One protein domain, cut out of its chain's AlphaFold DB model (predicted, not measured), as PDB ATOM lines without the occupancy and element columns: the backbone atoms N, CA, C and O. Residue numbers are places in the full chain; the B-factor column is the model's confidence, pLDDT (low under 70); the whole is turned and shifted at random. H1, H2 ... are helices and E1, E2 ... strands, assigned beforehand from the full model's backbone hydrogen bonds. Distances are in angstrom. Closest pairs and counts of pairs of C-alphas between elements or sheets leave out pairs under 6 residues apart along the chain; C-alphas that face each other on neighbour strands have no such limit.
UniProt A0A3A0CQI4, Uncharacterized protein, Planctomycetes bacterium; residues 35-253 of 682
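Overview. This is residues 35 to 253 of the 682 residues of an uncharacterized protein of Planctomycetes bacterium (UniProt A0A3A0CQI4). One strongly twisted sheet of ten strands is rolled round into a flattened, nearly closed barrel: E2 with E1 and E6 makes one wall, E3 with E4, E5 and E8 the wall facing it, E7 bridges E2 and E4, and E9 and E10 lead from E8 back to E1, with no strand pairing between E10 and E1. Loops of residues 69 to 84 and 109 to 135 gather at one end, H2 lies at the other, and H4 lies outside the barrel near E3 and E4. The printed part has 219 residues, in the order E1 E2 E3 E4 E5 E6 H1 E7 H2 E8 H3 E9 E10 H4; the sheet is branched and antiparallel throughout its neighbour pairs. The class is mostly strand, though under half of the residues are in named elements. The whole is compact, with a radius of gyration of the C-alphas of 17.0 A and spans of 50 by 40 by 27 A.

Arrangement. In the branched sheet, E2, residues 57 to 68, has E1, residues 40 to 54, on one side. The two form a hairpin, with N 46 and O 63 2.8 A apart, within hydrogen-bond range. On the other side of E2 are E6, residues 136 to 139, with N 64 and O 139 at 2.8 A, and E7, residues 180 to 183, with N 58 and O 182 at 2.9 A. E7 is also the antiparallel neighbour of E4, residues 97 to 103, with N 181 and O 103 at 3.4 A. E4 forms a hairpin with E3, residues 85 to 94, with N 92 and O 99 at 2.8 A, and runs on into E5, residues 106 to 108, at 44 degrees. E5 and E4 lie on one side of E3, with N 86 and O 107 at 2.8 A; E8, residues 196 to 204, lies on the other side, with N 91 and O 198 at 2.8 A. E9, residues 218 to 229, is the antiparallel neighbour of E8, with N 223 and O 197 at 2.8 A. It forms a hairpin with E10, residues 232 to 237, with N 224 and O 236 at 2.8 A. The closest C-alphas of E1 and E10, those of Val 48 and Ser 236, are 5.8 A apart. H1, residues 141 to 144, is on the sheet at a height of 5.5 A; its closest C-alphas to E5 are those of Asn 144 and Lys 107, 5.7 A. H2, residues 184 to 187, is on the sheet at a height of 6.0 A, over none of its strands. H3, residues 206 to 210, only grazes the sheet. H4, residues 249 to 253, is at a height of 8.0 A and only just over E3, with 3 of its 5 C-alphas falling on it. In H3 and H4 every O i to N i+4 pair is within hydrogen-bond range; H1 and H2 are too short for such a pair.

Along the chain. E1 begins at C-alpha 40 (2.467, 39.976, 14.760), bends by 76 degrees at residue 44 and measures 34.5 A from first to last C-alpha. E2 measures 34.8 A, E9 32.7 A, E3 29.9 A and E8 26.7 A. E4 measures 17.7 A and E10 16.8 A. H4 ends at C-alpha 253 (23.531, 51.131, 16.200).

Size, cuts and confidence. The C-alphas farthest apart, those of Asp 126 and Ser 190, are 51.4 A apart. The long links are E2 to E3, E5 to E6, H1 to E7 and E10 to H4. Residues 74 to 75 pair briefly with 130 to 131, and 106 to 107 of E5 with 150 to 151. The printed part has no cut; its mean pLDDT is 96.0, and no printed residue is under 70.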
ATOM      1  N   ALA A  35       2.651  38.579  24.619       73.81
ATOM      2  CA  ALA A  35       1.795  39.760  24.607       73.81
ATOM      3  C   ALA A  35       0.319  39.339  24.728       73.81
ATOM      4  O   ALA A  35      -0.076  38.272  24.251       73.81
ATOM      5  N   ALA A  36      -0.497  40.165  25.383       86.62
ATOM      6  CA  ALA A  36      -1.922  39.886  25.516       86.62
ATOM      7  C   ALA A  36      -2.616  40.053  24.154       86.62
ATOM      8  O   ALA A  36      -2.511  41.109  23.526       86.62
ATOM      9  N   GLY A  37      -3.359  39.033  23.723       94.69
ATOM     10  CA  GLY A  37      -4.023  39.005  22.422       94.69
ATOM     11  C   GLY A  37      -3.089  38.621  21.266       94.69
ATOM     12  O   GLY A  37      -1.973  38.153  21.486       94.69
ATOM     13  N   PRO A  38      -3.550  38.764  20.011       96.06
ATOM     14  CA  PRO A  38      -2.721  38.542  18.828       96.06
ATOM     15  C   PRO A  38      -1.588  39.579  18.734       96.06
ATOM     16  O   PRO A  38      -1.832  40.767  18.960       96.06
ATOM     17  N   ASP A  39      -0.371  39.143  18.396       97.19
ATOM     18  CA  ASP A  39       0.801  40.020  18.223       97.19
ATOM     19  C   ASP A  39       1.660  39.533  17.049       97.19
ATOM     20  O   ASP A  39       2.256  38.451  17.119       97.19
ATOM     21  N   VAL A  40       1.687  40.306  15.957       97.69
ATOM     22  CA  VAL A  40       2.467  39.976  14.760       97.69
ATOM     23  C   VAL A  40       3.760  40.779  14.688       97.69
ATOM     24  O   VAL A  40       3.763  42.002  14.581       97.69
ATOM     25  N   ILE A  41       4.881  40.068  14.579       98.00
ATOM     26  CA  ILE A  41       6.184  40.686  14.311       98.00
ATOM     27  C   ILE A  41       6.811  40.134  13.034       98.00
ATOM     28  O   ILE A  41       6.522  39.017  12.591       98.00
ATOM     29  N   VAL A  42       7.755  40.887  12.473       98.44
ATOM     30  CA  VAL A  42       8.692  40.346  11.482       98.44
ATOM     31  C   VAL A  42       9.786  39.585  12.220       98.44
ATOM     32  O   VAL A  42      10.745  40.177  12.716       98.44
ATOM     33  N   GLY A  43       9.656  38.263  12.285       97.31
ATOM     34  CA  GLY A  43      10.650  37.392  12.908       97.31
ATOM     35  C   GLY A  43      11.956  37.334  12.116       97.31
ATOM     36  O   GLY A  43      13.041  37.334  12.694       97.31
ATOM     37  N   GLN A  44      11.880  37.302  10.785       97.81
ATOM     38  CA  GLN A  44      13.074  37.242   9.944       97.81
ATOM     39  C   GLN A  44      12.837  37.829   8.550       97.81
ATOM     40  O   GLN A  44      11.782  37.625   7.950       97.81
ATOM     41  N   LEU A  45      13.846  38.497   7.986       98.25
ATOM     42  CA  LEU A  45      13.913  38.802   6.555       98.25
ATOM     43  C   LEU A  45      14.639  37.668   5.809       98.25
ATOM     44  O   LEU A  45      15.715  37.222   6.208       98.25
ATOM     45  N   SER A  46      14.041  37.161   4.727       93.94
ATOM     46  CA  SER A  46      14.469  35.935   4.038       93.94
ATOM     47  C   SER A  46      14.761  36.154   2.548       93.94
ATOM     48  O   SER A  46      13.912  36.038   1.665       93.94
ATOM     49  N   GLY A  47      16.031  36.426   2.246       95.31
ATOM     50  CA  GLY A  47      16.526  36.605   0.880       95.31
ATOM     51  C   GLY A  47      15.966  37.841   0.165       95.31
ATOM     52  O   GLY A  47      14.994  38.463   0.585       95.31
ATOM     53  N   VAL A  48      16.597  38.206  -0.951       98.25
ATOM     54  CA  VAL A  48      16.198  39.355  -1.775       98.25
ATOM     55  C   VAL A  48      16.120  38.913  -3.224       98.25
ATOM     56  O   VAL A  48      17.014  38.225  -3.721       98.25
ATOM     57  N   GLN A  49      15.061  39.315  -3.916       98.00
ATOM     58  CA  GLN A  49      14.883  39.046  -5.335       98.00
ATOM     59  C   GLN A  49      14.903  40.347  -6.129       98.00
ATOM     60  O   GLN A  49      14.128  41.262  -5.867       98.00
ATOM     61  N   ARG A  50      15.753  40.394  -7.157       97.50
ATOM     62  CA  ARG A  50      15.772  41.455  -8.169       97.50
ATOM     63  C   ARG A  50      14.838  41.092  -9.326       97.50
ATOM     64  O   ARG A  50      14.960  40.007  -9.889       97.50
ATOM     65  N   PHE A  51      13.963  42.011  -9.730       96.19
ATOM     66  CA  PHE A  51      12.988  41.790 -10.816       96.19
ATOM     67  C   PHE A  51      13.389  42.419 -12.152       96.19
ATOM     68  O   PHE A  51      12.875  42.033 -13.200       96.19
ATOM     69  N   GLY A  52      14.327  43.365 -12.132       95.56
ATOM     70  CA  GLY A  52      14.829  44.027 -13.329       95.56
ATOM     71  C   GLY A  52      14.951  45.529 -13.137       95.56
ATOM     72  O   GLY A  52      14.857  46.030 -12.019       95.56
ATOM     73  N   ARG A  53      15.187  46.223 -14.248       95.44
ATOM     74  CA  ARG A  53      15.473  47.656 -14.303       95.44
ATOM     75  C   ARG A  53      14.678  48.301 -15.434       95.44
ATOM     76  O   ARG A  53      14.572  47.704 -16.506       95.44
ATOM     77  N   VAL A  54      14.141  49.496 -15.208       96.44
ATOM     78  CA  VAL A  54      13.490  50.334 -16.228       96.44
ATOM     79  C   VAL A  54      13.960  51.767 -16.028       96.44
ATOM     80  O   VAL A  54      13.807  52.306 -14.939       96.44
ATOM     81  N   GLY A  55      14.525  52.386 -17.069       95.19
ATOM     82  CA  GLY A  55      15.192  53.678 -16.895       95.19
ATOM     83  C   GLY A  55      16.349  53.527 -15.913       95.19
ATOM     84  O   GLY A  55      17.137  52.603 -16.068       95.19
ATOM     85  N   ASP A  56      16.415  54.398 -14.919       96.31
ATOM     86  CA  ASP A  56      17.371  54.419 -13.812       96.31
ATOM     87  C   ASP A  56      16.825  53.795 -12.514       96.31
ATOM     88  O   ASP A  56      17.423  53.975 -11.460       96.31
ATOM     89  N   ILE A  57      15.702  53.071 -12.577       97.62
ATOM     90  CA  ILE A  57      15.074  52.427 -11.418       97.62
ATOM     91  C   ILE A  57      15.278  50.917 -11.488       97.62
ATOM     92  O   ILE A  57      14.905  50.271 -12.478       97.62
ATOM     93  N   THR A  58      15.789  50.332 -10.406       97.75
ATOM     94  CA  THR A  58      15.896  48.880 -10.224       97.75
ATOM     95  C   THR A  58      14.892  48.396  -9.173       97.75
ATOM     96  O   THR A  58      14.724  49.020  -8.129       97.75
ATOM     97  N   ALA A  59      14.207  47.279  -9.457       98.12
ATOM     98  CA  ALA A  59      13.156  46.743  -8.592       98.12
ATOM     99  C   ALA A  59      13.565  45.502  -7.792       98.12
ATOM    100  O   ALA A  59      14.123  44.545  -8.347       98.12
ATOM    101  N   TYR A  60      13.161  45.489  -6.520       98.50
ATOM    102  CA  TYR A  60      13.426  44.416  -5.563       98.50
ATOM    103  C   TYR A  60      12.181  43.991  -4.779       98.50
ATOM    104  O   TYR A  60      11.176  44.697  -4.725       98.50
ATOM    105  N   ALA A  61      12.274  42.828  -4.146       98.44
ATOM    106  CA  ALA A  61      11.453  42.445  -3.005       98.44
ATOM    107  C   ALA A  61      12.312  41.638  -2.027       98.44
ATOM    108  O   ALA A  61      13.290  41.005  -2.437       98.44
ATOM    109  N   VAL A  62      11.936  41.646  -0.757       98.50
ATOM    110  CA  VAL A  62      12.573  40.891   0.323       98.50
ATOM    111  C   VAL A  62      11.584  39.855   0.848       98.50
ATOM    112  O   VAL A  62      10.381  40.111   0.923       98.50
ATOM    113  N   GLY A  63      12.057  38.646   1.147       98.31
ATOM    114  CA  GLY A  63      11.212  37.668   1.826       98.31
ATOM    115  C   GLY A  63      11.018  38.049   3.287       98.31
ATOM    116  O   GLY A  63      11.866  38.705   3.886       98.31
ATOM    117  N   THR A  64       9.902  37.645   3.869       98.06
ATOM    118  CA  THR A  64       9.558  37.919   5.264       98.06
ATOM    119  C   THR A  64       9.056  36.644   5.913       98.06
ATOM    120  O   THR A  64       8.356  35.859   5.281       98.06
ATOM    121  N   ILE A  65       9.417  36.423   7.169       97.94
ATOM    122  CA  ILE A  65       8.854  35.372   8.009       97.94
ATOM    123  C   ILE A  65       8.206  36.068   9.199       97.94
ATOM    124  O   ILE A  65       8.903  36.728   9.974       97.94
ATOM    125  N   SER A  66       6.882  35.974   9.306       97.75
ATOM    126  CA  SER A  66       6.130  36.516  10.441       97.75
ATOM    127  C   SER A  66       6.155  35.568  11.624       97.75
ATOM    128  O   SER A  66       6.195  34.354  11.433       97.75
ATOM    129  N   CYS A  67       6.057  36.134  12.820       97.62
ATOM    130  CA  CYS A  67       5.835  35.417  14.068       97.62
ATOM    131  C   CYS A  67       4.552  35.894  14.729       97.62
ATOM    132  O   CYS A  67       4.326  37.100  14.772       97.62
ATOM    133  N   ASN A  68       3.791  34.965  15.310       97.56
ATOM    134  CA  ASN A  68       2.832  35.307  16.354       97.56
ATOM    135  C   ASN A  68       3.504  35.174  17.727       97.56
ATOM    136  O   ASN A  68       3.735  34.053  18.190       97.56
ATOM    137  N   ILE A  69       3.837  36.297  18.362       96.75
ATOM    138  CA  ILE A  69       4.412  36.330  19.721       96.75
ATOM    139  C   ILE A  69       3.366  36.684  20.791       96.75
ATOM    140  O   ILE A  69       3.714  36.973  21.939       96.75
ATOM    141  N   GLY A  70       2.087  36.639  20.416       95.62
ATOM    142  CA  GLY A  70       0.942  36.820  21.298       95.62
ATOM    143  C   GLY A  70       0.388  35.496  21.822       95.62
ATOM    144  O   GLY A  70       0.852  34.413  21.462       95.62
ATOM    145  N   ASP A  71      -0.625  35.577  22.680       95.19
ATOM    146  CA  ASP A  71      -1.271  34.416  23.310       95.19
ATOM    147  C   ASP A  71      -2.520  33.903  22.562       95.19
ATOM    148  O   ASP A  71      -3.103  32.881  22.934       95.19
ATOM    149  N   THR A  72      -2.922  34.595  21.492       96.75
ATOM    150  CA  THR A  72      -4.150  34.331  20.729       96.75
ATOM    151  C   THR A  72      -3.862  34.224  19.227       96.75
ATOM    152  O   THR A  72      -2.913  34.815  18.718       96.75
ATOM    153  N   ASN A  73      -4.684  33.464  18.493       97.38
ATOM    154  CA  ASN A  73      -4.568  33.326  17.037       97.38
ATOM    155  C   ASN A  73      -4.709  34.677  16.318       97.38
ATOM    156  O   ASN A  73      -5.675  35.400  16.561       97.38
ATOM    157  N   LEU A  74      -3.807  34.944  15.373       97.19
ATOM    158  CA  LEU A  74      -3.918  36.038  14.407       97.19
ATOM    159  C   LEU A  74      -4.796  35.632  13.216       97.19
ATOM    160  O   LEU A  74      -4.801  34.466  12.809       97.19
ATOM    161  N   LEU A  75      -5.488  36.596  12.619       97.00
ATOM    162  CA  LEU A  75      -6.317  36.420  11.426       97.00
ATOM    163  C   LEU A  75      -5.472  36.473  10.140       97.00
ATOM    164  O   LEU A  75      -4.632  37.352   9.958       97.00
ATOM    165  N   TRP A  76      -5.701  35.520   9.232       96.88
ATOM    166  CA  TRP A  76      -4.956  35.334   7.975       96.88
ATOM    167  C   TRP A  76      -5.885  34.987   6.792       96.88
ATOM    168  O   TRP A  76      -5.516  34.248   5.874       96.88
ATOM    169  N   ASP A  77      -7.121  35.490   6.821       95.19
ATOM    170  CA  ASP A  77      -8.176  35.143   5.866       95.19
ATOM    171  C   ASP A  77      -8.036  35.902   4.534       95.19
ATOM    172  O   ASP A  77      -8.436  37.059   4.403       95.19
ATOM    173  N   ALA A  78      -7.513  35.191   3.530       90.62
ATOM    174  CA  ALA A  78      -7.145  35.678   2.199       90.62
ATOM    175  C   ALA A  78      -8.214  36.476   1.435       90.62
ATOM    176  O   ALA A  78      -7.865  37.300   0.584       90.62
ATOM    177  N   ASP A  79      -9.494  36.185   1.670       91.94
ATOM    178  CA  ASP A  79     -10.612  36.709   0.877       91.94
ATOM    179  C   ASP A  79     -11.370  37.839   1.596       91.94
ATOM    180  O   ASP A  79     -12.450  38.259   1.166       91.94
ATOM    181  N   THR A  80     -10.812  38.353   2.693       95.38
ATOM    182  CA  THR A  80     -11.413  39.418   3.503       95.38
ATOM    183  C   THR A  80     -10.412  40.544   3.762       95.38
ATOM    184  O   THR A  80      -9.360  40.597   3.148       95.38
ATOM    185  N   SER A  81     -10.739  41.499   4.633       94.94
ATOM    186  CA  SER A  81      -9.766  42.472   5.152       94.94
ATOM    187  C   SER A  81      -9.100  42.004   6.454       94.94
ATOM    188  O   SER A  81      -8.492  42.809   7.150       94.94
ATOM    189  N   LEU A  82      -9.291  40.738   6.841       95.88
ATOM    190  CA  LEU A  82      -8.822  40.154   8.099       95.88
ATOM    191  C   LEU A  82      -7.564  39.313   7.855       95.88
ATOM    192  O   LEU A  82      -7.530  38.108   8.101       95.88
ATOM    193  N   HIS A  83      -6.539  39.973   7.326       96.62
ATOM    194  CA  HIS A  83      -5.218  39.405   7.095       96.62
ATOM    195  C   HIS A  83      -4.162  40.510   7.091       96.62
ATOM    196  O   HIS A  83      -4.486  41.670   6.819       96.62
ATOM    197  N   PRO A  84      -2.883  40.181   7.320       97.56
ATOM    198  CA  PRO A  84      -1.849  41.195   7.323       97.56
ATOM    199  C   PRO A  84      -1.507  41.709   5.929       97.56
ATOM    200  O   PRO A  84      -1.436  40.970   4.937       97.56
ATOM    201  N   VAL A  85      -1.177  42.994   5.897       98.19
ATOM    202  CA  VAL A  85      -0.486  43.648   4.792       98.19
ATOM    203  C   VAL A  85       0.972  43.887   5.166       98.19
ATOM    204  O   VAL A  85       1.285  44.215   6.309       98.19
ATOM    205  N   ILE A  86       1.874  43.693   4.204       98.56
ATOM    206  CA  ILE A  86       3.317  43.653   4.451       98.56
ATOM    207  C   ILE A  86       4.005  44.761   3.659       98.56
ATOM    208  O   ILE A  86       4.059  44.710   2.425       98.56
ATOM    209  N   ALA A  87       4.543  45.750   4.364       98.25
ATOM    210  CA  ALA A  87       5.373  46.797   3.789       98.25
ATOM    211  C   ALA A  87       6.833  46.337   3.694       98.25
ATOM    212  O   ALA A  87       7.319  45.597   4.551       98.25
ATOM    213  N   GLN A  88       7.533  46.782   2.648       98.50
ATOM    214  CA  GLN A  88       8.967  46.553   2.478       98.50
ATOM    215  C   GLN A  88       9.650  47.870   2.113       98.50
ATOM    216  O   GLN A  88       9.176  48.585   1.223       98.50
ATOM    217  N   ASN A  89      10.767  48.168   2.772       98.56
ATOM    218  CA  ASN A  89      11.523  49.405   2.584       98.56
ATOM    219  C   ASN A  89      13.028  49.116   2.461       98.56
ATOM    220  O   ASN A  89      13.520  48.121   2.997       98.56
ATOM    221  N   LEU A  90      13.753  49.989   1.757       98.75
ATOM    222  CA  LEU A  90      15.212  49.970   1.648       98.75
ATOM    223  C   LEU A  90      15.781  51.329   2.068       98.75
ATOM    224  O   LEU A  90      15.329  52.375   1.601       98.75
ATOM    225  N   TYR A  91      16.813  51.291   2.901       98.81
ATOM    226  CA  TYR A  91      17.479  52.460   3.462       98.81
ATOM    227  C   TYR A  91      18.974  52.444   3.150       98.81
ATOM    228  O   TYR A  91      19.570  51.379   2.955       98.81
ATOM    229  N   ARG A  92      19.581  53.629   3.151       98.56
ATOM    230  CA  ARG A  92      21.020  53.849   3.006       98.56
ATOM    231  C   ARG A  92      21.524  54.726   4.146       98.56
ATOM    232  O   ARG A  92      21.012  55.820   4.355       98.56
ATOM    233  N   LEU A  93      22.574  54.273   4.822       98.31
ATOM    234  CA  LEU A  93      23.392  55.084   5.716       98.31
ATOM    235  C   LEU A  93      24.682  55.471   4.999       98.31
ATOM    236  O   LEU A  93      25.491  54.601   4.673       98.31
ATOM    237  N   ARG A  94      24.889  56.764   4.760       96.00
ATOM    238  CA  ARG A  94      26.088  57.279   4.092       96.00
ATOM    239  C   ARG A  94      26.449  58.659   4.627       96.00
ATOM    240  O   ARG A  94      25.572  59.501   4.759       96.00
ATOM    241  N   ASP A  95      27.734  58.898   4.893       92.06
ATOM    242  CA  ASP A  95      28.248  60.210   5.317       92.06
ATOM    243  C   ASP A  95      27.454  60.796   6.511       92.06
ATOM    244  O   ASP A  95      27.134  61.981   6.551       92.06
ATOM    245  N   GLY A  96      27.077  59.934   7.467       92.38
ATOM    246  CA  GLY A  96      26.290  60.301   8.651       92.38
ATOM    247  C   GLY A  96      24.787  60.496   8.418       92.38
ATOM    248  O   GLY A  96      24.096  60.887   9.352       92.38
ATOM    249  N   ARG A  97      24.266  60.218   7.216       95.06
ATOM    250  CA  ARG A  97      22.855  60.409   6.840       95.06
ATOM    251  C   ARG A  97      22.154  59.080   6.620       95.06
ATOM    252  O   ARG A  97      22.611  58.281   5.804       95.06
ATOM    253  N   PHE A  98      21.048  58.870   7.327       98.44
ATOM    254  CA  PHE A  98      20.192  57.696   7.194       98.44
ATOM    255  C   PHE A  98      18.939  58.040   6.381       98.44
ATOM    256  O   PHE A  98      18.056  58.734   6.880       98.44
ATOM    257  N   GLU A  99      18.871  57.582   5.133       98.56
ATOM    258  CA  GLU A  99      17.851  57.975   4.151       98.56
ATOM    259  C   GLU A  99      17.071  56.749   3.655       98.56
ATOM    260  O   GLU A  99      17.658  55.694   3.393       98.56
ATOM    261  N   GLN A 100      15.749  56.872   3.501       98.75
ATOM    262  CA  GLN A 100      14.938  55.856   2.826       98.75
ATOM    263  C   GLN A 100      15.042  56.038   1.315       98.75
ATOM    264  O   GLN A 100      14.569  57.028   0.780       98.75
ATOM    265  N   ILE A 101      15.622  55.063   0.623       98.50
ATOM    266  CA  ILE A 101      15.897  55.145  -0.822       98.50
ATOM    267  C   ILE A 101      14.939  54.298  -1.663       98.50
ATOM    268  O   ILE A 101      15.018  54.289  -2.889       98.50
ATOM    269  N   GLY A 102      14.056  53.537  -1.018       98.12
ATOM    270  CA  GLY A 102      13.043  52.771  -1.719       98.12
ATOM    271  C   GLY A 102      11.955  52.233  -0.812       98.12
ATOM    272  O   GLY A 102      12.157  51.964   0.374       98.12
ATOM    273  N   MET A 103      10.789  52.029  -1.407       97.88
ATOM    274  CA  MET A 103       9.636  51.420  -0.759       97.88
ATOM    275  C   MET A 103       8.837  50.600  -1.761       97.88
ATOM    276  O   MET A 103       8.898  50.859  -2.958       97.88
ATOM    277  N   SER A 104       8.095  49.602  -1.286       97.81
ATOM    278  CA  SER A 104       7.111  48.870  -2.087       97.81
ATOM    279  C   SER A 104       5.682  49.286  -1.750       97.81
ATOM    280  O   SER A 104       5.410  49.854  -0.693       97.81
ATOM    281  N   TRP A 105       4.739  48.891  -2.602       97.38
ATOM    282  CA  TRP A 105       3.352  48.662  -2.191       97.38
ATOM    283  C   TRP A 105       3.266  47.494  -1.198       97.38
ATOM    284  O   TRP A 105       4.259  46.818  -0.923       97.38
ATOM    285  N   LEU A 106       2.084  47.244  -0.651       97.94
ATOM    286  CA  LEU A 106       1.898  46.283   0.426       97.94
ATOM    287  C   LEU A 106       1.526  44.910  -0.099       97.94
ATOM    288  O   LEU A 106       0.561  44.782  -0.849       97.94
ATOM    289  N   LYS A 107       2.229  43.868   0.336       97.19
ATOM    290  CA  LYS A 107       1.815  42.502   0.018       97.19
ATOM    291  C   LYS A 107       0.680  42.076   0.942       97.19
ATOM    292  O   LYS A 107       0.859  42.039   2.152       97.19
ATOM    293  N   HIS A 108      -0.451  41.693   0.367       97.44
ATOM    294  CA  HIS A 108      -1.559  41.067   1.080       97.44
ATOM    295  C   HIS A 108      -1.258  39.580   1.323       97.44
ATOM    296  O   HIS A 108      -0.872  38.841   0.409       97.44
ATOM    297  N   ALA A 109      -1.383  39.143   2.575       96.50
ATOM    298  CA  ALA A 109      -1.359  37.731   2.940       96.50
ATOM    299  C   ALA A 109      -2.544  36.941   2.372       96.50
ATOM    300  O   ALA A 109      -3.580  37.504   2.044       96.50
ATOM    301  N   PHE A 110      -2.334  35.636   2.187       92.69
ATOM    302  CA  PHE A 110      -3.321  34.735   1.575       92.69
ATOM    303  C   PHE A 110      -3.440  33.379   2.291       92.69
ATOM    304  O   PHE A 110      -4.162  32.498   1.836       92.69
ATOM    305  N   GLY A 111      -2.685  33.175   3.366       93.94
ATOM    306  CA  GLY A 111      -2.702  31.942   4.144       93.94
ATOM    307  C   GLY A 111      -1.391  31.730   4.888       93.94
ATOM    308  O   GLY A 111      -0.346  32.175   4.411       93.94
ATOM    309  N   SER A 112      -1.470  31.101   6.052       96.19
ATOM    310  CA  SER A 112      -0.347  30.781   6.927       96.19
ATOM    311  C   SER A 112       0.050  29.309   6.801       96.19
ATOM    312  O   SER A 112      -0.799  28.435   6.589       96.19
ATOM    313  N   THR A 113       1.344  29.010   6.939       96.19
ATOM    314  CA  THR A 113       1.833  27.620   7.013       96.19
ATOM    315  C   THR A 113       1.901  27.055   8.433       96.19
ATOM    316  O   THR A 113       2.071  25.846   8.566       96.19
ATOM    317  N   ASN A 114       1.740  27.891   9.470       96.69
ATOM    318  CA  ASN A 114       1.820  27.517  10.893       96.69
ATOM    319  C   ASN A 114       3.048  26.649  11.221       96.69
ATOM    320  O   ASN A 114       2.962  25.588  11.833       96.69
ATOM    321  N   GLU A 115       4.225  27.093  10.793       96.00
ATOM    322  CA  GLU A 115       5.464  26.378  11.070       96.00
ATOM    323  C   GLU A 115       5.951  26.628  12.509       96.00
ATOM    324  O   GLU A 115       5.694  27.671  13.109       96.00
ATOM    325  N   SER A 116       6.681  25.659  13.069       93.44
ATOM    326  CA  SER A 116       7.316  25.777  14.388       93.44
ATOM    327  C   SER A 116       8.806  26.082  14.250       93.44
ATOM    328  O   SER A 116       9.458  25.618  13.313       93.44
ATOM    329  N   GLY A 117       9.377  26.774  15.240       91.06
ATOM    330  CA  GLY A 117      10.825  26.891  15.407       91.06
ATOM    331  C   GLY A 117      11.309  28.327  15.554       91.06
ATOM    332  O   GLY A 117      11.932  28.632  16.566       91.06
ATOM    333  N   LEU A 118      11.024  29.209  14.587       92.56
ATOM    334  CA  LEU A 118      11.560  30.580  14.596       92.56
ATOM    335  C   LEU A 118      11.026  31.401  15.779       92.56
ATOM    336  O   LEU A 118      11.781  32.141  16.402       92.56
ATOM    337  N   CYS A 119       9.734  31.258  16.074       90.69
ATOM    338  CA  CYS A 119       8.999  32.093  17.031       90.69
ATOM    339  C   CYS A 119       8.681  31.362  18.344       90.69
ATOM    340  O   CYS A 119       7.997  31.902  19.208       90.69
ATOM    341  N   GLY A 120       9.170  30.125  18.484       90.56
ATOM    342  CA  GLY A 120       8.903  29.243  19.614       90.56
ATOM    343  C   GLY A 120       8.189  27.947  19.225       90.56
ATOM    344  O   GLY A 120       8.279  27.455  18.092       90.56
ATOM    345  N   THR A 121       7.521  27.360  20.219       94.38
ATOM    346  CA  THR A 121       6.685  26.168  20.052       94.38
ATOM    347  C   THR A 121       5.344  26.589  19.471       94.38
ATOM    348  O   THR A 121       4.566  27.255  20.149       94.38
ATOM    349  N   CYS A 122       5.076  26.184  18.233       96.81
ATOM    350  CA  CYS A 122       3.839  26.524  17.541       96.81
ATOM    351  C   CYS A 122       2.635  25.784  18.140       96.81
ATOM    352  O   CYS A 122       2.638  24.555  18.254       96.81
ATOM    353  N   ILE A 123       1.596  26.545  18.483       96.88
ATOM    354  CA  ILE A 123       0.254  26.047  18.789       96.88
ATOM    355  C   ILE A 123      -0.569  26.128  17.499       96.88
ATOM    356  O   ILE A 123      -1.278  27.102  17.259       96.88
ATOM    357  N   ASP A 124      -0.424  25.114  16.645       96.19
ATOM    358  CA  ASP A 124      -1.059  25.080  15.324       96.19
ATOM    359  C   ASP A 124      -2.602  25.032  15.444       96.19
ATOM    360  O   ASP A 124      -3.138  24.118  16.084       96.19
ATOM    361  N   PRO A 125      -3.336  25.990  14.845       96.12
ATOM    362  CA  PRO A 125      -4.794  26.007  14.844       96.12
ATOM    363  C   PRO A 125      -5.436  24.999  13.870       96.12
ATOM    364  O   PRO A 125      -6.664  24.963  13.793       96.12
ATOM    365  N   ASP A 126      -4.648  24.224  13.110       94.81
ATOM    366  CA  ASP A 126      -5.099  23.323  12.030       94.81
ATOM    367  C   ASP A 126      -5.963  24.061  10.984       94.81
ATOM    368  O   ASP A 126      -6.932  23.543  10.422       94.81
ATOM    369  N   ASN A 127      -5.640  25.340  10.757       95.19
ATOM    370  CA  ASN A 127      -6.342  26.230   9.840       95.19
ATOM    371  C   ASN A 127      -5.381  27.278   9.264       95.19
ATOM    372  O   ASN A 127      -4.887  28.139   9.988       95.19
ATOM    373  N   SER A 128      -5.172  27.259   7.945       95.19
ATOM    374  CA  SER A 128      -4.289  28.203   7.244       95.19
ATOM    375  C   SER A 128      -4.849  29.623   7.116       95.19
ATOM    376  O   SER A 128      -4.166  30.502   6.600       95.19
ATOM    377  N   GLN A 129      -6.077  29.880   7.571       96.88
ATOM    378  CA  GLN A 129      -6.620  31.237   7.713       96.88
ATOM    379  C   GLN A 129      -6.309  31.862   9.081       96.88
ATOM    380  O   GLN A 129      -6.812  32.940   9.389       96.88
ATOM    381  N   LEU A 130      -5.519  31.185   9.917       97.44
ATOM    382  CA  LEU A 130      -5.115  31.649  11.240       97.44
ATOM    383  C   LEU A 130      -3.615  31.425  11.430       97.44
ATOM    384  O   LEU A 130      -3.096  30.390  11.018       97.44
ATOM    385  N   LEU A 131      -2.920  32.351  12.088       97.75
ATOM    386  CA  LEU A 131      -1.552  32.119  12.559       97.75
ATOM    387  C   LEU A 131      -1.572  31.902  14.077       97.75
ATOM    388  O   LEU A 131      -1.884  32.819  14.840       97.75
ATOM    389  N   GLY A 132      -1.276  30.678  14.511       97.31
ATOM    390  CA  GLY A 132      -1.332  30.284  15.922       97.31
ATOM    391  C   GLY A 132      -0.219  30.893  16.787       97.31
ATOM    392  O   GLY A 132       0.826  31.266  16.251       97.31
ATOM    393  N   PRO A 133      -0.402  30.989  18.118       97.12
ATOM    394  CA  PRO A 133       0.635  31.423  19.053       97.12
ATOM    395  C   PRO A 133       1.935  30.626  18.907       97.12
ATOM    396  O   PRO A 133       1.917  29.396  18.813       97.12
ATOM    397  N   GLY A 134       3.072  31.322  18.872       96.25
ATOM    398  CA  GLY A 134       4.396  30.717  18.698       96.25
ATOM    399  C   GLY A 134       4.665  30.149  17.299       96.25
ATOM    400  O   GLY A 134       5.755  29.620  17.063       96.25
ATOM    401  N   CYS A 135       3.707  30.243  16.371       97.69
ATOM    402  CA  CYS A 135       3.859  29.796  14.990       97.69
ATOM    403  C   CYS A 135       4.470  30.884  14.104       97.69
ATOM    404  O   CYS A 135       4.362  32.086  14.377       97.69
ATOM    405  N   HIS A 136       5.082  30.449  13.002       96.81
ATOM    406  CA  HIS A 136       5.666  31.322  11.991       96.81
ATOM    407  C   HIS A 136       5.135  31.029  10.590       96.81
ATOM    408  O   HIS A 136       4.730  29.910  10.286       96.81
ATOM    409  N   ASP A 137       5.140  32.049   9.734       97.25
ATOM    410  CA  ASP A 137       4.686  31.944   8.343       97.25
ATOM    411  C   ASP A 137       5.707  32.592   7.391       97.25
ATOM    412  O   ASP A 137       5.950  33.801   7.494       97.25
ATOM    413  N   PRO A 138       6.356  31.821   6.494       96.44
ATOM    414  CA  PRO A 138       7.361  32.328   5.576       96.44
ATOM    415  C   PRO A 138       6.784  32.705   4.202       96.44
ATOM    416  O   PRO A 138       6.293  31.873   3.440       96.44
ATOM    417  N   TYR A 139       7.013  33.951   3.792       97.38
ATOM    418  CA  TYR A 139       6.832  34.417   2.421       97.38
ATOM    419  C   TYR A 139       8.171  34.733   1.765       97.38
ATOM    420  O   TYR A 139       8.891  35.645   2.154       97.38
ATOM    421  N   GLN A 140       8.502  34.004   0.700       97.06
ATOM    422  CA  GLN A 140       9.706  34.287  -0.081       97.06
ATOM    423  C   GLN A 140       9.591  35.615  -0.845       97.06
ATOM    424  O   GLN A 140       8.496  36.041  -1.223       97.06
ATOM    425  N   ALA A 141      10.739  36.209  -1.184       97.62
ATOM    426  CA  ALA A 141      10.825  37.460  -1.945       97.62
ATOM    427  C   ALA A 141       9.986  37.461  -3.242       97.62
ATOM    428  O   ALA A 141       9.401  38.478  -3.608       97.62
ATOM    429  N   GLY A 142       9.863  36.317  -3.924       97.00
ATOM    430  CA  GLY A 142       9.030  36.189  -5.123       97.00
ATOM    431  C   GLY A 142       7.535  36.401  -4.868       97.00
ATOM    432  O   GLY A 142       6.864  37.044  -5.675       97.00
ATOM    433  N   LEU A 143       7.023  35.907  -3.734       96.25
ATOM    434  CA  LEU A 143       5.636  36.114  -3.302       96.25
ATOM    435  C   LEU A 143       5.425  37.562  -2.855       96.25
ATOM    436  O   LEU A 143       4.464  38.199  -3.279       96.25
ATOM    437  N   ASN A 144       6.371  38.101  -2.085       97.62
ATOM    438  CA  ASN A 144       6.358  39.487  -1.620       97.62
ATOM    439  C   ASN A 144       6.519  40.518  -2.749       97.62
ATOM    440  O   ASN A 144       6.113  41.664  -2.597       97.62
ATOM    441  N   GLY A 145       7.072  40.121  -3.896       96.56
ATOM    442  CA  GLY A 145       7.160  40.932  -5.112       96.56
ATOM    443  C   GLY A 145       6.093  40.614  -6.165       96.56
ATOM    444  O   GLY A 145       6.205  41.078  -7.309       96.56
ATOM    445  N   ASN A 146       5.086  39.797  -5.839       95.31
ATOM    446  CA  ASN A 146       4.034  39.431  -6.780       95.31
ATOM    447  C   ASN A 146       3.025  40.576  -6.935       95.31
ATOM    448  O   ASN A 146       2.215  40.834  -6.055       95.31
ATOM    449  N   GLN A 147       3.021  41.218  -8.103       93.88
ATOM    450  CA  GLN A 147       2.184  42.386  -8.398       93.88
ATOM    451  C   GLN A 147       0.680  42.156  -8.233       93.88
ATOM    452  O   GLN A 147      -0.036  43.126  -7.997       93.88
ATOM    453  N   PHE A 148       0.203  40.911  -8.326       92.38
ATOM    454  CA  PHE A 148      -1.207  40.580  -8.100       92.38
ATOM    455  C   PHE A 148      -1.616  40.616  -6.625       92.38
ATOM    456  O   PHE A 148      -2.801  40.722  -6.346       92.38
ATOM    457  N   LEU A 149      -0.651  40.545  -5.705       94.31
ATOM    458  CA  LEU A 149      -0.864  40.594  -4.258       94.31
ATOM    459  C   LEU A 149      -0.448  41.941  -3.653       94.31
ATOM    460  O   LEU A 149      -0.509  42.100  -2.440       94.31
ATOM    461  N   LEU A 150       0.013  42.884  -4.481       96.06
ATOM    462  CA  LEU A 150       0.500  44.183  -4.032       96.06
ATOM    463  C   LEU A 150      -0.609  45.238  -4.131       96.06
ATOM    464  O   LEU A 150      -0.997  45.598  -5.247       96.06
ATOM    465  N   GLY A 151      -1.072  45.725  -2.978       96.06
ATOM    466  CA  GLY A 151      -2.068  46.788  -2.811       96.06
ATOM    467  C   GLY A 151      -1.449  48.121  -2.356       96.06
ATOM    468  O   GLY A 151      -0.339  48.132  -1.817       96.06
ATOM    469  N   PRO A 152      -2.111  49.260  -2.612       96.12
ATOM    470  CA  PRO A 152      -1.566  50.585  -2.321       96.12
ATOM    471  C   PRO A 152      -1.489  50.860  -0.814       96.12
ATOM    472  O   PRO A 152      -2.357  50.457  -0.040       96.12
ATOM    473  N   ARG A 153      -0.482  51.629  -0.394       96.31
ATOM    474  CA  ARG A 153      -0.334  52.091   0.994       96.31
ATOM    475  C   ARG A 153      -1.422  53.070   1.396       96.31
ATOM    476  O   ARG A 153      -1.807  53.108   2.563       96.31
ATOM    477  N   SER A 154      -1.932  53.849   0.440       95.62
ATOM    478  CA  SER A 154      -2.956  54.863   0.691       95.62
ATOM    479  C   SER A 154      -4.297  54.330   1.188       95.62
ATOM    480  O   SER A 154      -5.084  55.100   1.731       95.62
ATOM    481  N   GLU A 155      -4.581  53.044   0.982       95.56
ATOM    482  CA  GLU A 155      -5.840  52.416   1.397       95.56
ATOM    483  C   GLU A 155      -5.809  51.906   2.849       95.56
ATOM    484  O   GLU A 155      -6.854  51.549   3.389       95.56
ATOM    485  N   VAL A 156      -4.636  51.894   3.492       96.88
ATOM    486  CA  VAL A 156      -4.436  51.287   4.814       96.88
ATOM    487  C   VAL A 156      -4.271  52.350   5.890       96.88
ATOM    488  O   VAL A 156      -3.396  53.214   5.802       96.88
ATOM    489  N   ASN A 157      -5.070  52.242   6.950       97.25
ATOM    490  CA  ASN A 157      -4.823  52.941   8.205       97.25
ATOM    491  C   ASN A 157      -3.938  52.051   9.088       97.25
ATOM    492  O   ASN A 157      -4.422  51.100   9.699       97.25
ATOM    493  N   ALA A 158      -2.643  52.356   9.158       95.62
ATOM    494  CA  ALA A 158      -1.679  51.508   9.859       95.62
ATOM    495  C   ALA A 158      -1.836  51.481  11.386       95.62
ATOM    496  O   ALA A 158      -1.400  50.521  12.013       95.62
ATOM    497  N   PHE A 159      -2.473  52.491  11.988       96.88
ATOM    498  CA  PHE A 159      -2.738  52.501  13.429       96.88
ATOM    499  C   PHE A 159      -3.830  51.501  13.817       96.88
ATOM    500  O   PHE A 159      -3.741  50.856  14.851       96.88
ATOM    501  N   THR A 160      -4.865  51.375  12.985       97.12
ATOM    502  CA  THR A 160      -6.007  50.472  13.231       97.12
ATOM    503  C   THR A 160      -5.896  49.140  12.496       97.12
ATOM    504  O   THR A 160      -6.709  48.251  12.718       97.12
ATOM    505  N   GLY A 161      -4.954  49.030  11.560       95.81
ATOM    506  CA  GLY A 161      -4.819  47.907  10.638       95.81
ATOM    507  C   GLY A 161      -5.945  47.778   9.611       95.81
ATOM    508  O   GLY A 161      -5.924  46.850   8.811       95.81
ATOM    509  N   VAL A 162      -6.923  48.689   9.595       96.19
ATOM    510  CA  VAL A 162      -8.096  48.604   8.717       96.19
ATOM    511  C   VAL A 162      -7.748  49.024   7.291       96.19
ATOM    512  O   VAL A 162      -7.148  50.078   7.059       96.19
ATOM    513  N   PHE A 163      -8.206  48.225   6.329       96.12
ATOM    514  CA  PHE A 163      -8.108  48.499   4.898       96.12
ATOM    515  C   PHE A 163      -9.299  47.889   4.129       96.12
ATOM    516  O   PHE A 163      -9.928  46.944   4.611       96.12
ATOM    517  N   PRO A 164      -9.655  48.419   2.944       95.38
ATOM    518  CA  PRO A 164     -10.695  47.847   2.096       95.38
ATOM    519  C   PRO A 164     -10.230  46.552   1.412       95.38
ATOM    520  O   PRO A 164      -9.084  46.436   0.984       95.38
ATOM    521  N   TYR A 165     -11.152  45.601   1.236       93.56
ATOM    522  CA  TYR A 165     -10.926  44.401   0.429       93.56
ATOM    523  C   TYR A 165     -12.122  44.120  -0.505       93.56
ATOM    524  O   TYR A 165     -13.269  44.262  -0.067       93.56
ATOM    525  N   PRO A 166     -11.902  43.717  -1.775       93.25
ATOM    526  CA  PRO A 166     -10.604  43.602  -2.447       93.25
ATOM    527  C   PRO A 166      -9.934  44.971  -2.621       93.25
ATOM    528  O   PRO A 166     -10.613  45.975  -2.837       93.25
ATOM    529  N   PHE A 167      -8.605  45.003  -2.517       91.38
ATOM    530  CA  PHE A 167      -7.826  46.229  -2.690       91.38
ATOM    531  C   PHE A 167      -7.820  46.688  -4.154       91.38
ATOM    532  O   PHE A 167      -7.942  45.888  -5.092       91.38
ATOM    533  N   GLY A 168      -7.694  47.999  -4.354       86.62
ATOM    534  CA  GLY A 168      -7.664  48.619  -5.673       86.62
ATOM    535  C   GLY A 168      -6.260  48.714  -6.279       86.62
ATOM    536  O   GLY A 168      -5.252  48.344  -5.683       86.62
ATOM    537  N   GLY A 169      -6.171  49.247  -7.499       80.81
ATOM    538  CA  GLY A 169      -4.896  49.719  -8.043       80.81
ATOM    539  C   GLY A 169      -4.892  49.880  -9.565       80.81
ATOM    540  O   GLY A 169      -5.428  49.020 -10.273       80.81
ATOM    541  N   PRO A 170      -4.264  50.938 -10.112       84.75
ATOM    542  CA  PRO A 170      -4.113  51.090 -11.551       84.75
ATOM    543  C   PRO A 170      -3.191  50.002 -12.131       84.75
ATOM    544  O   PRO A 170      -2.439  49.354 -11.391       84.75
ATOM    545  N   PRO A 171      -3.210  49.789 -13.460       83.38
ATOM    546  CA  PRO A 171      -2.273  48.888 -14.122       83.38
ATOM    547  C   PRO A 171      -0.818  49.225 -13.771       83.38
ATOM    548  O   PRO A 171      -0.387  50.368 -13.901       83.38
ATOM    549  N   ALA A 172      -0.056  48.218 -13.343       82.31
ATOM    550  CA  ALA A 172       1.337  48.383 -12.948       82.31
ATOM    551  C   ALA A 172       2.301  48.034 -14.096       82.31
ATOM    552  O   ALA A 172       2.071  47.053 -14.809       82.31
ATOM    553  N   PRO A 173       3.420  48.769 -14.260       86.19
ATOM    554  CA  PRO A 173       4.495  48.362 -15.161       86.19
ATOM    555  C   PRO A 173       5.014  46.962 -14.810       86.19
ATOM    556  O   PRO A 173       5.348  46.704 -13.655       86.19
ATOM    557  N   ALA A 174       5.143  46.071 -15.796       86.81
ATOM    558  CA  ALA A 174       5.436  44.650 -15.560       86.81
ATOM    559  C   ALA A 174       6.735  44.385 -14.764       86.81
ATOM    560  O   ALA A 174       6.800  43.455 -13.960       86.81
ATOM    561  N   THR A 175       7.773  45.206 -14.957       92.56
ATOM    562  CA  THR A 175       9.096  44.984 -14.348       92.56
ATOM    563  C   THR A 175       9.238  45.617 -12.965       92.56
ATOM    564  O   THR A 175       9.668  44.939 -12.035       92.56
ATOM    565  N   ILE A 176       8.874  46.891 -12.807       96.19
ATOM    566  CA  ILE A 176       9.166  47.653 -11.578       96.19
ATOM    567  C   ILE A 176       7.932  48.003 -10.743       96.19
ATOM    568  O   ILE A 176       8.058  48.333  -9.570       96.19
ATOM    569  N   GLY A 177       6.730  47.930 -11.321       95.12
ATOM    570  CA  GLY A 177       5.523  48.432 -10.667       95.12
ATOM    571  C   GLY A 177       5.250  47.743  -9.330       95.12
ATOM    572  O   GLY A 177       5.405  46.529  -9.224       95.12
ATOM    573  N   ARG A 178       4.818  48.514  -8.329       96.56
ATOM    574  CA  ARG A 178       4.410  48.076  -6.980       96.56
ATOM    575  C   ARG A 178       5.517  47.453  -6.106       96.56
ATOM    576  O   ARG A 178       5.334  47.328  -4.905       96.56
ATOM    577  N   ARG A 179       6.657  47.064  -6.672       97.69
ATOM    578  CA  ARG A 179       7.811  46.491  -5.954       97.69
ATOM    579  C   ARG A 179       8.642  47.589  -5.291       97.69
ATOM    580  O   ARG A 179       8.365  48.756  -5.535       97.69
ATOM    581  N   ILE A 180       9.659  47.221  -4.506       98.44
ATOM    582  CA  ILE A 180      10.629  48.194  -3.987       98.44
ATOM    583  C   ILE A 180      11.318  48.843  -5.187       98.44
ATOM    584  O   ILE A 180      12.025  48.140  -5.910       98.44
ATOM    585  N   GLN A 181      11.094  50.135  -5.416       97.94
ATOM    586  CA  GLN A 181      11.773  50.909  -6.459       97.94
ATOM    587  C   GLN A 181      12.909  51.715  -5.842       97.94
ATOM    588  O   GLN A 181      12.715  52.353  -4.813       97.94
ATOM    589  N   VAL A 182      14.089  51.647  -6.456       98.12
ATOM    590  CA  VAL A 182      15.298  52.330  -5.987       98.12
ATOM    591  C   VAL A 182      16.024  52.905  -7.194       98.12
ATOM    592  O   VAL A 182      16.186  52.197  -8.197       98.12
ATOM    593  N   HIS A 183      16.488  54.149  -7.103       97.88
ATOM    594  CA  HIS A 183      17.323  54.742  -8.141       97.88
ATOM    595  C   HIS A 183      18.716  54.106  -8.157       97.88
ATOM    596  O   HIS A 183      19.355  53.879  -7.130       97.88
ATOM    597  N   ASP A 184      19.238  53.866  -9.354       97.25
ATOM    598  CA  ASP A 184      20.570  53.300  -9.560       97.25
ATOM    599  C   ASP A 184      21.663  54.161  -8.920       97.25
ATOM    600  O   ASP A 184      22.667  53.637  -8.440       97.25
ATOM    601  N   ALA A 185      21.473  55.484  -8.903       97.31
ATOM    602  CA  ALA A 185      22.408  56.419  -8.287       97.31
ATOM    603  C   ALA A 185      22.591  56.153  -6.787       97.31
ATOM    604  O   ALA A 185      23.694  56.354  -6.279       97.31
ATOM    605  N   ASP A 186      21.562  55.639  -6.107       97.75
ATOM    606  CA  ASP A 186      21.620  55.328  -4.681       97.75
ATOM    607  C   ASP A 186      22.260  53.978  -4.378       97.75
ATOM    608  O   ASP A 186      22.794  53.793  -3.290       97.75
ATOM    609  N   LEU A 187      22.261  53.067  -5.352       97.50
ATOM    610  CA  LEU A 187      22.854  51.734  -5.241       97.50
ATOM    611  C   LEU A 187      24.287  51.677  -5.760       97.50
ATOM    612  O   LEU A 187      25.051  50.782  -5.397       97.50
ATOM    613  N   ARG A 188      24.664  52.603  -6.644       97.19
ATOM    614  CA  ARG A 188      25.936  52.545  -7.357       97.19
ATOM    615  C   ARG A 188      27.116  52.670  -6.385       97.19
ATOM    616  O   ARG A 188      27.307  53.749  -5.814       97.19
ATOM    617  N   PRO A 189      27.969  51.634  -6.234       95.88
ATOM    618  CA  PRO A 189      29.052  51.657  -5.249       95.88
ATOM    619  C   PRO A 189      30.068  52.780  -5.480       95.88
ATOM    620  O   PRO A 189      30.616  53.324  -4.527       95.88
ATOM    621  N   SER A 190      30.292  53.175  -6.738       95.06
ATOM    622  CA  SER A 190      31.204  54.276  -7.078       95.06
ATOM    623  C   SER A 190      30.694  55.660  -6.667       95.06
ATOM    624  O   SER A 190      31.501  56.578  -6.549       95.06
ATOM    625  N   LEU A 191      29.386  55.818  -6.435       96.00
ATOM    626  CA  LEU A 191      28.787  57.055  -5.921       96.00
ATOM    627  C   LEU A 191      28.565  57.012  -4.406       96.00
ATOM    628  O   LEU A 191      28.431  58.066  -3.794       96.00
ATOM    629  N   ASN A 192      28.547  55.817  -3.811       96.75
ATOM    630  CA  ASN A 192      28.167  55.572  -2.419       96.75
ATOM    631  C   ASN A 192      29.244  54.776  -1.674       96.75
ATOM    632  O   ASN A 192      28.960  53.782  -1.003       96.75
ATOM    633  N   ALA A 193      30.502  55.192  -1.822       95.38
ATOM    634  CA  ALA A 193      31.615  54.571  -1.118       95.38
ATOM    635  C   ALA A 193      31.401  54.659   0.403       95.38
ATOM    636  O   ALA A 193      31.082  55.722   0.926       95.38
ATOM    637  N   GLY A 194      31.563  53.534   1.106       94.06
ATOM    638  CA  GLY A 194      31.354  53.456   2.557       94.06
ATOM    639  C   GLY A 194      29.887  53.435   3.005       94.06
ATOM    640  O   GLY A 194      29.639  53.404   4.207       94.06
ATOM    641  N   ALA A 195      28.921  53.427   2.081       97.31
ATOM    642  CA  ALA A 195      27.513  53.332   2.441       97.31
ATOM    643  C   ALA A 195      27.147  51.938   2.975       97.31
ATOM    644  O   ALA A 195      27.597  50.916   2.448       97.31
ATOM    645  N   ARG A 196      26.277  51.912   3.984       97.69
ATOM    646  CA  ARG A 196      25.618  50.708   4.508       97.69
ATOM    647  C   ARG A 196      24.155  50.727   4.084       97.69
ATOM    648  O   ARG A 196      23.570  51.802   3.970       97.69
ATOM    649  N   TYR A 197      23.563  49.562   3.852       98.56
ATOM    650  CA  TYR A 197      22.180  49.458   3.387       98.56
ATOM    651  C   TYR A 197      21.370  48.591   4.334       98.56
ATOM    652  O   TYR A 197      21.903  47.652   4.917       98.56
ATOM    653  N   PHE A 198      20.082  48.885   4.475       98.62
ATOM    654  CA  PHE A 198      19.205  48.165   5.396       98.62
ATOM    655  C   PHE A 198      17.864  47.898   4.731       98.62
ATOM    656  O   PHE A 198      17.262  48.804   4.161       98.62
ATOM    657  N   LEU A 199      17.405  46.652   4.794       98.69
ATOM    658  CA  LEU A 199      16.053  46.268   4.406       98.69
ATOM    659  C   LEU A 199      15.174  46.213   5.648       98.69
ATOM    660  O   LEU A 199      15.620  45.787   6.709       98.69
ATOM    661  N   GLU A 200      13.921  46.605   5.491       98.75
ATOM    662  CA  GLU A 200      12.902  46.555   6.533       98.75
ATOM    663  C   GLU A 200      11.668  45.842   6.002       98.75
ATOM    664  O   GLU A 200      11.272  46.036   4.849       98.75
ATOM    665  N   GLY A 201      11.064  45.035   6.866       98.50
ATOM    666  CA  GLY A 201       9.708  44.541   6.691       98.50
ATOM    667  C   GLY A 201       8.834  45.061   7.822       98.50
ATOM    668  O   GLY A 201       9.309  45.195   8.950       98.50
ATOM    669  N   GLN A 202       7.558  45.293   7.536       98.56
ATOM    670  CA  GLN A 202       6.558  45.610   8.552       98.56
ATOM    671  C   GLN A 202       5.252  44.888   8.238       98.56
ATOM    672  O   GLN A 202       4.803  44.922   7.091       98.56
ATOM    673  N   TYR A 203       4.649  44.253   9.240       98.38
ATOM    674  CA  TYR A 203       3.311  43.669   9.135       98.38
ATOM    675  C   TYR A 203       2.306  44.608   9.784       98.38
ATOM    676  O   TYR A 203       2.581  45.198  10.817       98.38
ATOM    677  N   VAL A 204       1.129  44.737   9.186       97.94
ATOM    678  CA  VAL A 204       0.011  45.489   9.756       97.94
ATOM    679  C   VAL A 204      -1.238  44.637   9.604       97.94
ATOM    680  O   VAL A 204      -1.560  44.231   8.488       97.94
ATOM    681  N   THR A 205      -1.942  44.365  10.702       95.62
ATOM    682  CA  THR A 205      -3.190  43.586  10.705       95.62
ATOM    683  C   THR A 205      -4.194  44.164  11.711       95.62
ATOM    684  O   THR A 205      -3.766  44.698  12.738       95.62
ATOM    685  N   PRO A 206      -5.516  44.123  11.431       95.38
ATOM    686  CA  PRO A 206      -6.523  44.748  12.291       95.38
ATOM    687  C   PRO A 206      -6.561  44.237  13.736       95.38
ATOM    688  O   PRO A 206      -6.805  45.012  14.655       95.38
ATOM    689  N   ASP A 207      -6.359  42.941  13.946       96.88
ATOM    690  CA  ASP A 207      -6.473  42.265  15.242       96.88
ATOM    691  C   ASP A 207      -5.270  42.519  16.165       96.88
ATOM    692  O   ASP A 207      -5.460  42.787  17.351       96.88
ATOM    693  N   ASP A 208      -4.055  42.538  15.615       96.44
ATOM    694  CA  ASP A 208      -2.835  43.017  16.292       96.44
ATOM    695  C   ASP A 208      -2.968  44.486  16.732       96.44
ATOM    696  O   ASP A 208      -2.750  44.846  17.893       96.44
ATOM    697  N   ALA A 209      -3.414  45.337  15.803       95.44
ATOM    698  CA  ALA A 209      -3.626  46.755  16.052       95.44
ATOM    699  C   ALA A 209      -4.712  46.996  17.115       95.44
ATOM    700  O   ALA A 209      -4.541  47.835  18.001       95.44
ATOM    701  N   GLN A 210      -5.813  46.237  17.070       95.06
ATOM    702  CA  GLN A 210      -6.899  46.323  18.048       95.06
ATOM    703  C   GLN A 210      -6.460  45.896  19.457       95.06
ATOM    704  O   GLN A 210      -6.965  46.450  20.437       95.06
ATOM    705  N   SER A 211      -5.516  44.959  19.561       94.94
ATOM    706  CA  SER A 211      -4.891  44.551  20.828       94.94
ATOM    707  C   SER A 211      -3.842  45.540  21.342       94.94
ATOM    708  O   SER A 211      -3.389  45.414  22.475       94.94
ATOM    709  N   GLY A 212      -3.486  46.558  20.551       93.69
ATOM    710  CA  GLY A 212      -2.498  47.570  20.926       93.69
ATOM    711  C   GLY A 212      -1.046  47.126  20.731       93.69
ATOM    712  O   GLY A 212      -0.149  47.795  21.243       93.69
ATOM    713  N   ASN A 213      -0.810  46.048  19.976       95.38
ATOM    714  CA  ASN A 213       0.524  45.476  19.771       95.38
ATOM    715  C   ASN A 213       1.252  46.043  18.541       95.38
ATOM    716  O   ASN A 213       2.450  45.858  18.400       95.38
ATOM    717  N   GLY A 214       0.607  46.883  17.724       93.75
ATOM    718  CA  GLY A 214       1.165  47.395  16.461       93.75
ATOM    719  C   GLY A 214       2.391  48.328  16.528       93.75
ATOM    720  O   GLY A 214       2.655  49.039  15.557       93.75
ATOM    721  N   PHE A 215       3.128  48.389  17.642       95.62
ATOM    722  CA  PHE A 215       4.353  49.186  17.808       95.62
ATOM    723  C   PHE A 215       5.661  48.385  17.719       95.62
ATOM    724  O   PHE A 215       6.730  48.993  17.757       95.62
ATOM    725  N   ASN A 216       5.592  47.060  17.593       96.44
ATOM    726  CA  ASN A 216       6.740  46.150  17.471       96.44
ATOM    727  C   ASN A 216       6.751  45.387  16.122       96.44
ATOM    728  O   ASN A 216       7.567  44.496  15.900       96.44
ATOM    729  N   ASN A 217       5.854  45.741  15.202       96.69
ATOM    730  CA  ASN A 217       5.559  44.966  13.997       96.69
ATOM    731  C   ASN A 217       6.513  45.212  12.811       96.69
ATOM    732  O   ASN A 217       6.281  44.700  11.711       96.69
ATOM    733  N   ALA A 218       7.589  45.976  13.024       98.38
ATOM    734  CA  ALA A 218       8.635  46.257  12.044       98.38
ATOM    735  C   ALA A 218       9.986  45.702  12.503       98.38
ATOM    736  O   ALA A 218      10.351  45.830  13.669       98.38
ATOM    737  N   SER A 219      10.749  45.146  11.566       98.62
ATOM    738  CA  SER A 219      12.105  44.646  11.809       98.62
ATOM    739  C   SER A 219      13.006  44.993  10.637       98.62
ATOM    740  O   SER A 219      12.552  45.047   9.489       98.62
ATOM    741  N   HIS A 220      14.300  45.151  10.902       98.50
ATOM    742  CA  HIS A 220      15.280  45.466   9.871       98.50
ATOM    743  C   HIS A 220      16.444  44.483   9.840       98.50
ATOM    744  O   HIS A 220      16.716  43.748  10.789       98.50
ATOM    745  N   GLN A 221      17.156  44.471   8.720       98.38
ATOM    746  CA  GLN A 221      18.388  43.720   8.559       98.38
ATOM    747  C   GLN A 221      19.331  44.451   7.612       98.38
ATOM    748  O   GLN A 221      18.906  45.030   6.612       98.38
ATOM    749  N   GLU A 222      20.624  44.397   7.913       98.06
ATOM    750  CA  GLU A 222      21.646  44.953   7.037       98.06
ATOM    751  C   GLU A 222      21.716  44.192   5.702       98.06
ATOM    752  O   GLU A 222      21.480  42.984   5.606       98.06
ATOM    753  N   ALA A 223      22.038  44.915   4.638       97.94
ATOM    754  CA  ALA A 223      22.157  44.405   3.289       97.94
ATOM    755  C   ALA A 223      23.448  44.902   2.633       97.94
ATOM    756  O   ALA A 223      23.929  46.008   2.867       97.94
ATOM    757  N   MET A 224      23.987  44.065   1.756       97.12
ATOM    758  CA  MET A 224      25.109  44.380   0.887       97.12
ATOM    759  C   MET A 224      24.593  44.724  -0.502       97.12
ATOM    760  O   MET A 224      23.749  44.008  -1.046       97.12
ATOM    761  N   VAL A 225      25.150  45.780  -1.092       97.88
ATOM    762  CA  VAL A 225      24.908  46.165  -2.484       97.88
ATOM    763  C   VAL A 225      26.174  45.931  -3.296       97.88
ATOM    764  O   VAL A 225      27.264  46.342  -2.902       97.88
ATOM    765  N   ALA A 226      26.031  45.269  -4.439       96.62
ATOM    766  CA  ALA A 226      27.111  45.054  -5.392       96.62
ATOM    767  C   ALA A 226      26.645  45.351  -6.819       96.62
ATOM    768  O   ALA A 226      25.466  45.222  -7.134       96.62
ATOM    769  N   GLU A 227      27.586  45.708  -7.691       96.56
ATOM    770  CA  GLU A 227      27.355  45.913  -9.123       96.56
ATOM    771  C   GLU A 227      28.162  44.872  -9.926       96.56
ATOM    772  O   GLU A 227      29.247  45.177 -10.423       96.56
ATOM    773  N   PRO A 228      27.709  43.603 -10.012       95.50
ATOM    774  CA  PRO A 228      28.430  42.538 -10.725       95.50
ATOM    775  C   PRO A 228      28.658  42.809 -12.219       95.50
ATOM    776  O   PRO A 228      29.578  42.252 -12.818       95.50
ATOM    777  N   SER A 229      27.823  43.640 -12.834       94.75
ATOM    778  CA  SER A 229      28.020  44.167 -14.182       94.75
ATOM    779  C   SER A 229      27.380  45.546 -14.275       94.75
ATOM    780  O   SER A 229      26.474  45.835 -13.501       94.75
ATOM    781  N   THR A 230      27.804  46.359 -15.243       94.00
ATOM    782  CA  THR A 230      27.303  47.728 -15.448       94.00
ATOM    783  C   THR A 230      25.778  47.818 -15.357       94.00
ATOM    784  O   THR A 230      25.074  47.119 -16.089       94.00
ATOM    785  N   ASP A 231      25.294  48.674 -14.454       93.19
ATOM    786  CA  ASP A 231      23.874  48.942 -14.178       93.19
ATOM    787  C   ASP A 231      23.053  47.698 -13.764       93.19
ATOM    788  O   ASP A 231      21.829  47.622 -13.933       93.19
ATOM    789  N   VAL A 232      23.722  46.688 -13.203       96.69
ATOM    790  CA  VAL A 232      23.090  45.527 -12.575       96.69
ATOM    791  C   VAL A 232      23.460  45.524 -11.105       96.69
ATOM    792  O   VAL A 232      24.502  45.005 -10.731       96.69
ATOM    793  N   PHE A 233      22.574  46.069 -10.276       97.62
ATOM    794  CA  PHE A 233      22.757  46.126  -8.829       97.62
ATOM    795  C   PHE A 233      22.113  44.915  -8.153       97.62
ATOM    796  O   PHE A 233      20.919  44.648  -8.331       97.62
ATOM    797  N   THR A 234      22.882  44.166  -7.373       97.00
ATOM    798  CA  THR A 234      22.398  43.068  -6.531       97.00
ATOM    799  C   THR A 234      22.370  43.511  -5.080       97.00
ATOM    800  O   THR A 234      23.365  44.043  -4.596       97.00
ATOM    801  N   VAL A 235      21.258  43.245  -4.399       98.06
ATOM    802  CA  VAL A 235      21.087  43.456  -2.959       98.06
ATOM    803  C   VAL A 235      21.013  42.081  -2.302       98.06
ATOM    804  O   VAL A 235      20.277  41.221  -2.784       98.06
ATOM    805  N   SER A 236      21.767  41.851  -1.231       97.44
ATOM    806  CA  SER A 236      21.750  40.591  -0.477       97.44
ATOM    807  C   SER A 236      21.814  40.854   1.019       97.44
ATOM    808  O   SER A 236      22.632  41.659   1.453       97.44
ATOM    809  N   LEU A 237      20.994  40.159   1.808       97.81
ATOM    810  CA  LEU A 237      21.005  40.281   3.268       97.81
ATOM    811  C   LEU A 237      22.350  39.838   3.861       97.81
ATOM    812  O   LEU A 237      22.962  38.878   3.389       97.81
ATOM    813  N   THR A 238      22.778  40.525   4.914       96.06
ATOM    814  CA  THR A 238      23.938  40.189   5.745       96.06
ATOM    815  C   THR A 238      23.562  40.317   7.225       96.06
ATOM    816  O   THR A 238      22.563  40.945   7.568       96.06
ATOM    817  N   GLY A 239      24.314  39.669   8.116       92.31
ATOM    818  CA  GLY A 239      23.983  39.621   9.546       92.31
ATOM    819  C   GLY A 239      22.661  38.900   9.851       92.31
ATOM    820  O   GLY A 239      22.170  38.110   9.042       92.31
ATOM    821  N   SER A 240      22.100  39.160  11.032       95.25
ATOM    822  CA  SER A 240      20.793  38.664  11.480       95.25
ATOM    823  C   SER A 240      19.739  39.769  11.434       95.25
ATOM    824  O   SER A 240      20.068  40.949  11.541       95.25
ATOM    825  N   THR A 241      18.465  39.395  11.299       98.00
ATOM    826  CA  THR A 241      17.354  40.341  11.470       98.00
ATOM    827  C   THR A 241      17.338  40.868  12.906       98.00
ATOM    828  O   THR A 241      17.373  40.083  13.852       98.00
ATOM    829  N   VAL A 242      17.268  42.187  13.061       97.88
ATOM    830  CA  VAL A 242      16.981  42.849  14.335       97.88
ATOM    831  C   VAL A 242      15.465  42.941  14.449       97.88
ATOM    832  O   VAL A 242      14.824  43.748  13.773       97.88
ATOM    833  N   GLN A 243      14.893  42.036  15.239       97.44
ATOM    834  CA  GLN A 243      13.448  41.919  15.411       97.44
ATOM    835  C   GLN A 243      12.874  43.123  16.167       97.44
ATOM    836  O   GLN A 243      13.537  43.666  17.048       97.44
ATOM    837  N   GLN A 244      11.630  43.496  15.856       97.50
ATOM    838  CA  GLN A 244      10.843  44.514  16.570       97.50
ATOM    839  C   GLN A 244      11.438  45.932  16.558       97.50
ATOM    840  O   GLN A 244      10.997  46.808  17.303       97.50
ATOM    841  N   ALA A 245      12.434  46.176  15.703       97.62
ATOM    842  CA  ALA A 245      13.059  47.473  15.520       97.62
ATOM    843  C   ALA A 245      12.959  47.912  14.048       97.62
ATOM    844  O   ALA A 245      13.568  47.265  13.188       97.62
ATOM    845  N   PRO A 246      12.278  49.029  13.723       98.25
ATOM    846  CA  PRO A 246      12.360  49.626  12.392       98.25
ATOM    847  C   PRO A 246      13.796  50.060  12.059       98.25
ATOM    848  O   PRO A 246      14.634  50.270  12.940       98.25
ATOM    849  N   ALA A 247      14.096  50.223  10.773       98.25
ATOM    850  CA  ALA A 247      15.455  50.426  10.280       98.25
ATOM    851  C   ALA A 247      16.109  51.719  10.774       98.25
ATOM    852  O   ALA A 247      17.332  51.787  10.813       98.25
ATOM    853  N   ILE A 248      15.336  52.717  11.216       98.50
ATOM    854  CA  ILE A 248      15.877  53.947  11.816       98.50
ATOM    855  C   ILE A 248      16.811  53.667  13.010       98.50
ATOM    856  O   ILE A 248      17.796  54.381  13.195       98.50
ATOM    857  N   PHE A 249      16.580  52.588  13.767       98.38
ATOM    858  CA  PHE A 249      17.460  52.173  14.868       98.38
ATOM    859  C   PHE A 249      18.838  51.693  14.394       98.38
ATOM    860  O   PHE A 249      19.809  51.759  15.150       98.38
ATOM    861  N   ALA A 250      18.969  51.282  13.128       97.81
ATOM    862  CA  ALA A 250      20.260  50.941  12.544       97.81
ATOM    863  C   ALA A 250      21.202  52.149  12.478       97.81
ATOM    864  O   ALA A 250      22.422  51.968  12.480       97.81
ATOM    865  N   TRP A 251      20.667  53.375  12.437       98.25
ATOM    866  CA  TRP A 251      21.486  54.582  12.468       98.25
ATOM    867  C   TRP A 251      22.209  54.720  13.810       98.25
ATOM    868  O   TRP A 251      23.433  54.801  13.818       98.25
ATOM    869  N   GLN A 252      21.477  54.624  14.924       96.81
ATOM    870  CA  GLN A 252      22.044  54.655  16.278       96.81
ATOM    871  C   GLN A 252      22.968  53.472  16.563       96.81
ATOM    872  O   GLN A 252      24.023  53.641  17.165       96.81
ATOM    873  N   PHE A 253      22.631  52.276  16.077       94.94
ATOM    874  CA  PHE A 253      23.531  51.131  16.200       94.94
ATOM    875  C   PHE A 253      24.852  51.337  15.436       94.94
ATOM    876  O   PHE A 253      25.906  50.861  15.851       94.94
TER     877      PHE A 253